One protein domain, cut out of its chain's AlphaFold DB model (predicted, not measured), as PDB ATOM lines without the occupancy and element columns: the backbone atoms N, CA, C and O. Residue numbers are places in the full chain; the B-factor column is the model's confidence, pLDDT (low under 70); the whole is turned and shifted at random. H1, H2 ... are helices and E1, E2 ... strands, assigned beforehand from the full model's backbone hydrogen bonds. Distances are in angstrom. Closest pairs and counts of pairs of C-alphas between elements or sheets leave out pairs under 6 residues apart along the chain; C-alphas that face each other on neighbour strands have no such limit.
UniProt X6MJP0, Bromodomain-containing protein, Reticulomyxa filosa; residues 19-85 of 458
ATOM      1  N   LEU A  19     -44.136 -48.157 -44.077       89.56
ATOM      2  CA  LEU A  19     -44.578 -48.006 -45.453       89.56
ATOM      3  C   LEU A  19     -45.215 -46.629 -45.657       89.56
ATOM      4  O   LEU A  19     -46.117 -46.256 -44.908       89.56
ATOM      5  N   VAL A  20     -44.798 -45.908 -46.692       85.12
ATOM      6  CA  VAL A  20     -45.363 -44.603 -47.054       85.12
ATOM      7  C   VAL A  20     -45.783 -44.551 -48.524       85.12
ATOM      8  O   VAL A  20     -45.262 -45.304 -49.354       85.12
ATOM      9  N   PRO A  21     -46.748 -43.684 -48.877       79.56
ATOM     10  CA  PRO A  21     -47.027 -43.365 -50.272       79.56
ATOM     11  C   PRO A  21     -45.809 -42.729 -50.959       79.56
ATOM     12  O   PRO A  21     -44.889 -42.236 -50.308       79.56
ATOM     13  N   LYS A  22     -45.823 -42.737 -52.297       73.81
ATOM     14  CA  LYS A  22     -44.764 -42.143 -53.126       73.81
ATOM     15  C   LYS A  22     -44.641 -40.629 -52.922       73.81
ATOM     16  O   LYS A  22     -43.533 -40.115 -52.891       73.81
ATOM     17  N   GLU A  23     -45.775 -39.951 -52.759       74.12
ATOM     18  CA  GLU A  23     -45.835 -38.553 -52.329       74.12
ATOM     19  C   GLU A  23     -45.885 -38.519 -50.803       74.12
ATOM     20  O   GLU A  23     -46.859 -38.969 -50.193       74.12
ATOM     21  N   VAL A  24     -44.812 -38.043 -50.175       69.38
ATOM     22  CA  VAL A  24     -44.644 -38.170 -48.728       69.38
ATOM     23  C   VAL A  24     -45.370 -37.039 -48.010       69.38
ATOM     24  O   VAL A  24     -44.944 -35.887 -48.027       69.38
ATOM     25  N   LEU A  25     -46.447 -37.389 -47.310       68.19
ATOM     26  CA  LEU A  25     -47.061 -36.511 -46.320       68.19
ATOM     27  C   LEU A  25     -46.335 -36.645 -44.980       68.19
ATOM     28  O   LEU A  25     -46.058 -37.749 -44.501       68.19
ATOM     29  N   ILE A  26     -46.058 -35.505 -44.354       63.47
ATOM     30  CA  ILE A  26     -45.424 -35.445 -43.041       63.47
ATOM     31  C   ILE A  26     -46.454 -35.850 -41.987       63.47
ATOM     32  O   ILE A  26     -47.335 -35.069 -41.637       63.47
ATOM     33  N   THR A  27     -46.341 -37.075 -41.480       70.19
ATOM     34  CA  THR A  27     -47.227 -37.627 -40.443       70.19
ATOM     35  C   THR A  27     -46.456 -37.920 -39.157       70.19
ATOM     36  O   THR A  27     -45.237 -38.101 -39.185       70.19
ATOM     37  N   ALA A  28     -47.154 -38.029 -38.022       66.56
ATOM     38  CA  ALA A  28     -46.550 -38.418 -36.743       66.56
ATOM     39  C   ALA A  28     -45.778 -39.750 -36.846       66.56
ATOM     40  O   ALA A  28     -44.649 -39.861 -36.373       66.56
ATOM     41  N   LYS A  29     -46.335 -40.732 -37.566       75.25
ATOM     42  CA  LYS A  29     -45.694 -42.033 -37.817       75.25
ATOM     43  C   LYS A  29     -44.401 -41.905 -38.617       75.25
ATOM     44  O   LYS A  29     -43.422 -42.570 -38.288       75.25
ATOM     45  N   LEU A  30     -44.367 -41.028 -39.624       77.62
ATOM     46  CA  LEU A  30     -43.137 -40.728 -40.364       77.62
ATOM     47  C   LEU A  30     -42.066 -40.152 -39.433       77.62
ATOM     48  O   LEU A  30     -40.925 -40.611 -39.451       77.62
ATOM     49  N   VAL A  31     -42.438 -39.192 -38.586       68.44
ATOM     50  CA  VAL A  31     -41.524 -38.577 -37.615       68.44
ATOM     51  C   VAL A  31     -41.000 -39.617 -36.617       68.44
ATOM     52  O   VAL A  31     -39.791 -39.696 -36.404       68.44
ATOM     53  N   LEU A  32     -41.871 -40.470 -36.068       74.50
ATOM     54  CA  LEU A  32     -41.485 -41.572 -35.179       74.50
ATOM     55  C   LEU A  32     -40.538 -42.563 -35.862       74.50
ATOM     56  O   LEU A  32     -39.542 -42.954 -35.263       74.50
ATOM     57  N   ALA A  33     -40.794 -42.929 -37.121       79.19
ATOM     58  CA  ALA A  33     -39.900 -43.800 -37.882       79.19
ATOM     59  C   ALA A  33     -38.501 -43.191 -38.037       79.19
ATOM     60  O   ALA A  33     -37.504 -43.894 -37.885       79.19
ATOM     61  N   VAL A  34     -38.412 -41.881 -38.286       74.06
ATOM     62  CA  VAL A  34     -37.128 -41.171 -38.377       74.06
ATOM     63  C   VAL A  34     -36.408 -41.133 -37.024       74.06
ATOM     64  O   VAL A  34     -35.201 -41.378 -36.983       74.06
ATOM     65  N   ILE A  35     -37.122 -40.844 -35.932       69.81
ATOM     66  CA  ILE A  35     -36.571 -40.800 -34.564       69.81
ATOM     67  C   ILE A  35     -36.051 -42.177 -34.137       69.81
ATOM     68  O   ILE A  35     -34.921 -42.289 -33.659       69.81
ATOM     69  N   ASP A  36     -36.843 -43.223 -34.372       75.56
ATOM     70  CA  ASP A  36     -36.508 -44.613 -34.051       75.56
ATOM     71  C   ASP A  36     -35.464 -45.208 -35.023       75.56
ATOM     72  O   ASP A  36     -35.061 -46.362 -34.871       75.56
ATOM     73  N   ASN A  37     -35.024 -44.444 -36.033       78.19
ATOM     74  CA  ASN A  37     -34.131 -44.887 -37.107       78.19
ATOM     75  C   ASN A  37     -34.640 -46.150 -37.832       78.19
ATOM     76  O   ASN A  37     -33.870 -47.041 -38.200       78.19
ATOM     77  N   LYS A  38     -35.958 -46.231 -38.025       82.81
ATOM     78  CA  LYS A  38     -36.616 -47.310 -38.757       82.81
ATOM     79  C   LYS A  38     -36.535 -47.046 -40.266       82.81
ATOM     80  O   LYS A  38     -36.715 -45.902 -40.695       82.81
ATOM     81  N   PRO A  39     -36.279 -48.078 -41.088       87.62
ATOM     82  CA  PRO A  39     -36.414 -47.991 -42.537       87.62
ATOM     83  C   PRO A  39     -37.790 -47.465 -42.957       87.62
ATOM     84  O   PRO A  39     -38.820 -47.927 -42.460       87.62
ATOM     85  N   ILE A  40     -37.796 -46.517 -43.892       87.69
ATOM     86  CA  ILE A  40     -39.002 -45.953 -44.501       87.69
ATOM     87  C   ILE A  40     -38.972 -46.341 -45.974       87.69
ATOM     88  O   ILE A  40     -37.976 -46.104 -46.648       87.69
ATOM     89  N   VAL A  41     -40.039 -46.967 -46.457       92.38
ATOM     90  CA  VAL A  41     -40.095 -47.581 -47.788       92.38
ATOM     91  C   VAL A  41     -41.409 -47.264 -48.483       92.38
ATOM     92  O   VAL A  41     -42.432 -47.040 -47.835       92.38
ATOM     93  N   THR A  42     -41.403 -47.276 -49.811       91.88
ATOM     94  CA  THR A  42     -42.629 -47.177 -50.612       91.88
ATOM     95  C   THR A  42     -43.283 -48.546 -50.834       91.88
ATOM     96  O   THR A  42     -42.691 -49.602 -50.592       91.88
ATOM     97  N   SER A  43     -44.517 -48.556 -51.350       90.06
ATOM     98  CA  SER A  43     -45.214 -49.782 -51.784       90.06
ATOM     99  C   SER A  43     -44.489 -50.560 -52.891       90.06
ATOM    100  O   SER A  43     -44.762 -51.749 -53.085       90.06
ATOM    101  N   GLU A  44     -43.540 -49.929 -53.585       92.56
ATOM    102  CA  GLU A  44     -42.699 -50.572 -54.598       92.56
ATOM    103  C   GLU A  44     -41.782 -51.633 -53.959       92.56
ATOM    104  O   GLU A  44     -41.613 -52.704 -54.537       92.56
ATOM    105  N   TRP A  45     -41.313 -51.424 -52.719       94.88
ATOM    106  CA  TRP A  45     -40.520 -52.417 -51.977       94.88
ATOM    107  C   TRP A  45     -41.284 -53.725 -51.772       94.88
ATOM    108  O   TRP A  45     -40.778 -54.809 -52.043       94.88
ATOM    109  N   ILE A  46     -42.544 -53.627 -51.337       91.44
ATOM    110  CA  ILE A  46     -43.397 -54.799 -51.101       91.44
ATOM    111  C   ILE A  46     -43.726 -55.499 -52.419       91.44
ATOM    112  O   ILE A  46     -43.757 -56.727 -52.471       91.44
ATOM    113  N   SER A  47     -43.930 -54.726 -53.487       92.69
ATOM    114  CA  SER A  47     -44.138 -55.275 -54.828       92.69
ATOM    115  C   SER A  47     -42.920 -56.078 -55.290       92.69
ATOM    116  O   SER A  47     -43.076 -57.180 -55.813       92.69
ATOM    117  N   GLU A  48     -41.709 -55.582 -55.035       94.44
ATOM    118  CA  GLU A  48     -40.475 -56.283 -55.391       94.44
ATOM    119  C   GLU A  48     -40.235 -57.532 -54.531       94.44
ATOM    120  O   GLU A  48     -39.895 -58.591 -55.066       94.44
ATOM    121  N   LEU A  49     -40.480 -57.459 -53.218       92.75
ATOM    122  CA  LEU A  49     -40.441 -58.628 -52.329       92.75
ATOM    123  C   LEU A  49     -41.396 -59.725 -52.814       92.75
ATOM    124  O   LEU A  49     -41.038 -60.904 -52.836       92.75
ATOM    125  N   TRP A  50     -42.604 -59.334 -53.224       94.81
ATOM    126  CA  TRP A  50     -43.616 -60.252 -53.736       94.81
ATOM    127  C   TRP A  50     -43.200 -60.888 -55.064       94.81
ATOM    128  O   TRP A  50     -43.367 -62.090 -55.258       94.81
ATOM    129  N   ASN A  51     -42.630 -60.102 -55.975       94.62
ATOM    130  CA  ASN A  51     -42.218 -60.594 -57.287       94.62
ATOM    131  C   ASN A  51     -41.003 -61.523 -57.192       94.62
ATOM    132  O   ASN A  51     -40.982 -62.594 -57.799       94.62
ATOM    133  N   THR A  52     -39.998 -61.139 -56.410       94.56
ATOM    134  CA  THR A  52     -38.718 -61.856 -56.339       94.56
ATOM    135  C   THR A  52     -38.729 -63.015 -55.351       94.56
ATOM    136  O   THR A  52     -37.909 -63.920 -55.480       94.56
ATOM    137  N   HIS A  53     -39.649 -63.014 -54.379       92.88
ATOM    138  CA  HIS A  53     -39.654 -63.942 -53.242       92.88
ATOM    139  C   HIS A  53     -38.332 -63.925 -52.453       92.88
ATOM    140  O   HIS A  53     -37.967 -64.900 -51.794       92.88
ATOM    141  N   THR A  54     -37.598 -62.813 -52.519       92.81
ATOM    142  CA  THR A  54     -36.326 -62.613 -51.824       92.81
ATOM    143  C   THR A  54     -36.347 -61.294 -51.082       92.81
ATOM    144  O   THR A  54     -37.000 -60.353 -51.520       92.81
ATOM    145  N   MET A  55     -35.623 -61.215 -49.964       91.00
ATOM    146  CA  MET A  55     -35.453 -59.949 -49.258       91.00
ATOM    147  C   MET A  55     -34.603 -58.999 -50.100       91.00
ATOM    148  O   MET A  55     -33.428 -59.274 -50.343       91.00
ATOM    149  N   VAL A  56     -35.202 -57.887 -50.521       93.38
ATOM    150  CA  VAL A  56     -34.510 -56.779 -51.183       93.38
ATOM    151  C   VAL A  56     -34.216 -55.666 -50.183       93.38
ATOM    152  O   VAL A  56     -34.944 -55.466 -49.206       93.38
ATOM    153  N   GLU A  57     -33.117 -54.956 -50.406       93.62
ATOM    154  CA  GLU A  57     -32.635 -53.932 -49.488       93.62
ATOM    155  C   GLU A  57     -33.607 -52.744 -49.428       93.62
ATOM    156  O   GLU A  57     -33.892 -52.111 -50.441       93.62
ATOM    157  N   ALA A  58     -34.113 -52.428 -48.231       91.12
ATOM    158  CA  ALA A  58     -35.113 -51.378 -48.025       91.12
ATOM    159  C   ALA A  58     -34.632 -49.975 -48.454       91.12
ATOM    160  O   ALA A  58     -35.429 -49.178 -48.938       91.12
ATOM    161  N   SER A  59     -33.332 -49.691 -48.326       89.81
ATOM    162  CA  SER A  59     -32.716 -48.409 -48.708       89.81
ATOM    163  C   SER A  59     -32.913 -48.055 -50.187       89.81
ATOM    164  O   SER A  59     -32.963 -46.879 -50.533       89.81
ATOM    165  N   GLN A  60     -33.075 -49.056 -51.059       93.12
ATOM    166  CA  GLN A  60     -33.282 -48.865 -52.499       93.12
ATOM    167  C   GLN A  60     -34.688 -48.358 -52.843       93.12
ATOM    168  O   GLN A  60     -34.931 -47.933 -53.968       93.12
ATOM    169  N   PHE A  61     -35.610 -48.418 -51.881       93.62
ATOM    170  CA  PHE A  61     -37.016 -48.051 -52.037       93.62
ATOM    171  C   PHE A  61     -37.427 -46.946 -51.061       93.62
ATOM    172  O   PHE A  61     -38.622 -46.738 -50.819       93.62
ATOM    173  N   GLU A  62     -36.444 -46.266 -50.470       90.50
ATOM    174  CA  GLU A  62     -36.680 -45.089 -49.650       90.50
ATOM    175  C   GLU A  62     -37.174 -43.934 -50.543       90.50
ATOM    176  O   GLU A  62     -36.585 -43.693 -51.597       90.50
ATOM    177  N   PRO A  63     -38.255 -43.221 -50.177       86.31
ATOM    178  CA  PRO A  63     -38.746 -42.114 -50.991       86.31
ATOM    179  C   PRO A  63     -37.732 -40.965 -51.066       86.31
ATOM    180  O   PRO A  63     -37.174 -40.569 -50.040       86.31
ATOM    181  N   ASP A  64     -37.579 -40.361 -52.247       83.94
ATOM    182  CA  ASP A  64     -36.643 -39.251 -52.489       83.94
ATOM    183  C   ASP A  64     -36.842 -38.077 -51.517       83.94
ATOM    184  O   ASP A  64     -35.870 -37.495 -51.032       83.94
ATOM    185  N   ASP A  65     -38.093 -37.760 -51.172       73.19
ATOM    186  CA  ASP A  65     -38.413 -36.710 -50.199       73.19
ATOM    187  C   ASP A  65     -37.844 -37.028 -48.810       73.19
ATOM    188  O   ASP A  65     -37.291 -36.150 -48.151       73.19
ATOM    189  N   VAL A  66     -37.901 -38.291 -48.370       75.56
ATOM    190  CA  VAL A  66     -37.329 -38.722 -47.083       75.56
ATOM    191  C   VAL A  66     -35.809 -38.655 -47.124       75.56
ATOM    192  O   VAL A  66     -35.198 -38.168 -46.170       75.56
ATOM    193  N   VAL A  67     -35.193 -39.081 -48.231       79.31
ATOM    194  CA  VAL A  67     -33.744 -38.947 -48.443       79.31
ATOM    195  C   VAL A  67     -33.336 -37.477 -48.371       79.31
ATOM    196  O   VAL A  67     -32.356 -37.151 -47.702       79.31
ATOM    197  N   LYS A  68     -34.118 -36.582 -48.983       74.06
ATOM    198  CA  LYS A  68     -33.911 -35.133 -48.953       74.06
ATOM    199  C   LYS A  68     -34.059 -34.552 -47.546       74.06
ATOM    200  O   LYS A  68     -33.189 -33.800 -47.124       74.06
ATOM    201  N   TYR A  69     -35.092 -34.925 -46.789       66.31
ATOM    202  CA  TYR A  69     -35.236 -34.486 -45.393       66.31
ATOM    203  C   TYR A  69     -34.064 -34.976 -44.532       66.31
ATOM    204  O   TYR A  69     -33.490 -34.219 -43.747       66.31
ATOM    205  N   LYS A  70     -33.642 -36.235 -44.713       68.25
ATOM    206  CA  LYS A  70     -32.481 -36.794 -44.008       68.25
ATOM    207  C   LYS A  70     -31.189 -36.068 -44.379       68.25
ATOM    208  O   LYS A  70     -30.419 -35.761 -43.470       68.25
ATOM    209  N   SER A  71     -30.940 -35.797 -45.660       64.62
ATOM    210  CA  SER A  71     -29.711 -35.142 -46.122       64.62
ATOM    211  C   SER A  71     -29.648 -33.677 -45.702       64.62
ATOM    212  O   SER A  71     -28.628 -33.260 -45.161       64.62
ATOM    213  N   GLN A  72     -30.752 -32.932 -45.812       56.06
ATOM    214  CA  GLN A  72     -30.857 -31.556 -45.314       56.06
ATOM    215  C   GLN A  72     -30.623 -31.488 -43.798       56.06
ATOM    216  O   GLN A  72     -29.893 -30.622 -43.316       56.06
ATOM    217  N   GLY A  73     -31.148 -32.462 -43.047       51.28
ATOM    218  CA  GLY A  73     -30.895 -32.567 -41.614       51.28
ATOM    219  C   GLY A  73     -29.448 -32.924 -41.243       51.28
ATOM    220  O   GLY A  73     -29.002 -32.537 -40.164       51.28
ATOM    221  N   ILE A  74     -28.715 -33.646 -42.103       38.81
ATOM    222  CA  ILE A  74     -27.322 -34.082 -41.876       38.81
ATOM    223  C   ILE A  74     -26.312 -33.015 -42.316       38.81
ATOM    224  O   ILE A  74     -25.335 -32.780 -41.606       38.81
ATOM    225  N   GLU A  75     -26.543 -32.325 -43.437       36.62
ATOM    226  CA  GLU A  75     -25.624 -31.303 -43.965       36.62
ATOM    227  C   GLU A  75     -25.434 -30.123 -43.004       36.62
ATOM    228  O   GLU A  75     -24.372 -29.507 -42.981       36.62
ATOM    229  N   HIS A  76     -26.431 -29.832 -42.165       36.34
ATOM    230  CA  HIS A  76     -26.362 -28.760 -41.166       36.34
ATOM    231  C   HIS A  76     -25.995 -29.263 -39.757       36.34
ATOM    232  O   HIS A  76     -25.704 -28.456 -38.875       36.34
ATOM    233  N   SER A  77     -25.917 -30.585 -39.546       34.19
ATOM    234  CA  SER A  77     -25.409 -31.209 -38.318       34.19
ATOM    235  C   SER A  77     -24.004 -31.785 -38.518       34.19
ATOM    236  O   SER A  77     -23.713 -32.901 -38.085       34.19
ATOM    237  N   MET A  78     -23.099 -31.015 -39.133       28.92
ATOM    238  CA  MET A  78     -21.682 -31.373 -39.347       28.92
ATOM    239  C   MET A  78     -20.913 -31.763 -38.059       28.92
ATOM    240  O   MET A  78     -19.749 -32.146 -38.127       28.92
ATOM    241  N   THR A  79     -21.539 -31.709 -36.879       34.88
ATOM    242  CA  THR A  79     -20.964 -32.131 -35.591       34.88
ATOM    243  C   THR A  79     -21.833 -33.105 -34.780       34.88
ATOM    244  O   THR A  79     -21.429 -33.494 -33.685       34.88
ATOM    245  N   GLY A  80     -23.007 -33.525 -35.267       37.12
ATOM    246  CA  GLY A  80     -23.974 -34.284 -34.466       37.12
ATOM    247  C   GLY A  80     -24.259 -35.690 -34.977       37.12
ATOM    248  O   GLY A  80     -24.934 -35.864 -35.985       37.12
ATOM    249  N   THR A  81     -23.823 -36.707 -34.234       40.59
ATOM    250  CA  THR A  81     -24.337 -38.080 -34.353       40.59
ATOM    251  C   THR A  81     -25.847 -38.122 -34.077       40.59
ATOM    252  O   THR A  81     -26.385 -37.225 -33.433       40.59
ATOM    253  N   VAL A  82     -26.540 -39.183 -34.513       43.66
ATOM    254  CA  VAL A  82     -27.996 -39.424 -34.326       43.66
ATOM    255  C   VAL A  82     -28.488 -39.150 -32.888       43.66
ATOM    256  O   VAL A  82     -29.628 -38.742 -32.686       43.66
ATOM    257  N   SER A  83     -27.605 -39.269 -31.891       44.97
ATOM    258  CA  SER A  83     -27.819 -38.864 -30.495       44.97
ATOM    259  C   SER A  83     -28.275 -37.410 -30.294       44.97
ATOM    260  O   SER A  83     -28.988 -37.139 -29.333       44.97
ATOM    261  N   ASN A  84     -27.914 -36.479 -31.183       42.25
ATOM    262  CA  ASN A  84     -28.272 -35.062 -31.056       42.25
ATOM    263  C   ASN A  84     -29.708 -34.763 -31.507       42.25
ATOM    264  O   ASN A  84     -30.273 -33.759 -31.081       42.25
ATOM    265  N   ARG A  85     -30.340 -35.647 -32.298       49.06
ATOM    266  CA  ARG A  85     -31.764 -35.511 -32.668       49.06
ATOM    267  C   ARG A  85     -32.687 -35.664 -31.457       49.06
ATOM    268  O   ARG A  85     -33.752 -35.064 -31.421       49.06
TER     269      ARG A  85
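AT A GLANCE: This is residues 19 to 85 of the 458 residues of the protein "Bromodomain-containing protein" of Reticulomyxa filosa (UniProt X6MJP0). The model is an elongated string of short helices with few contacts: H2 makes one end, the short strand E1 lies near the middle with H3 packed on it, and H4 and H5 lie toward the other end. The 67 printed residues include H1, E1, H2, H3, H4 and H5 in that order, mostly helix. The whole is only just loose, close to compact, with a radius of gyration of the C-alphas of 13.3 A and spans of 41 by 22 by 18 A.

HOW THE PARTS SIT: Residues 19 to 20 pair, parallel, with residues 41 to 42 of E1, residues 40 to 42, which pairs with no named strand. H1, residues 28 to 35, is close to but not clearly touching H5, residues 82 to 85; their closest C-alphas, Ile 35 and Arg 85, are 7.4 A apart. H2, residues 43 to 52, and H3, residues 58 to 61, only just touch, with 3 pairs of C-alphas within 8 A, the closest Trp 45 and Phe 61 at 5.6 A. H4, residues 64 to 75, is apart from H3. Every O i to N i+4 pair is within hydrogen-bond range in H1, H2 and H4; H3 and H5 are too short for one.

IN THESE COORDINATES: H1 begins at C-alpha 28 (-46.550, -38.418, -36.743) and H5 ends at C-alpha 85 (-31.764, -35.511, -32.668). H2 is 14.4 A long and H4 16.0 A.

THE WHOLE: The farthest C-alphas, Asn 51 and Thr 79, are 41.6 A apart. The printed part has no cut and no long link. Residues 69 to 85 are among those under pLDDT 70.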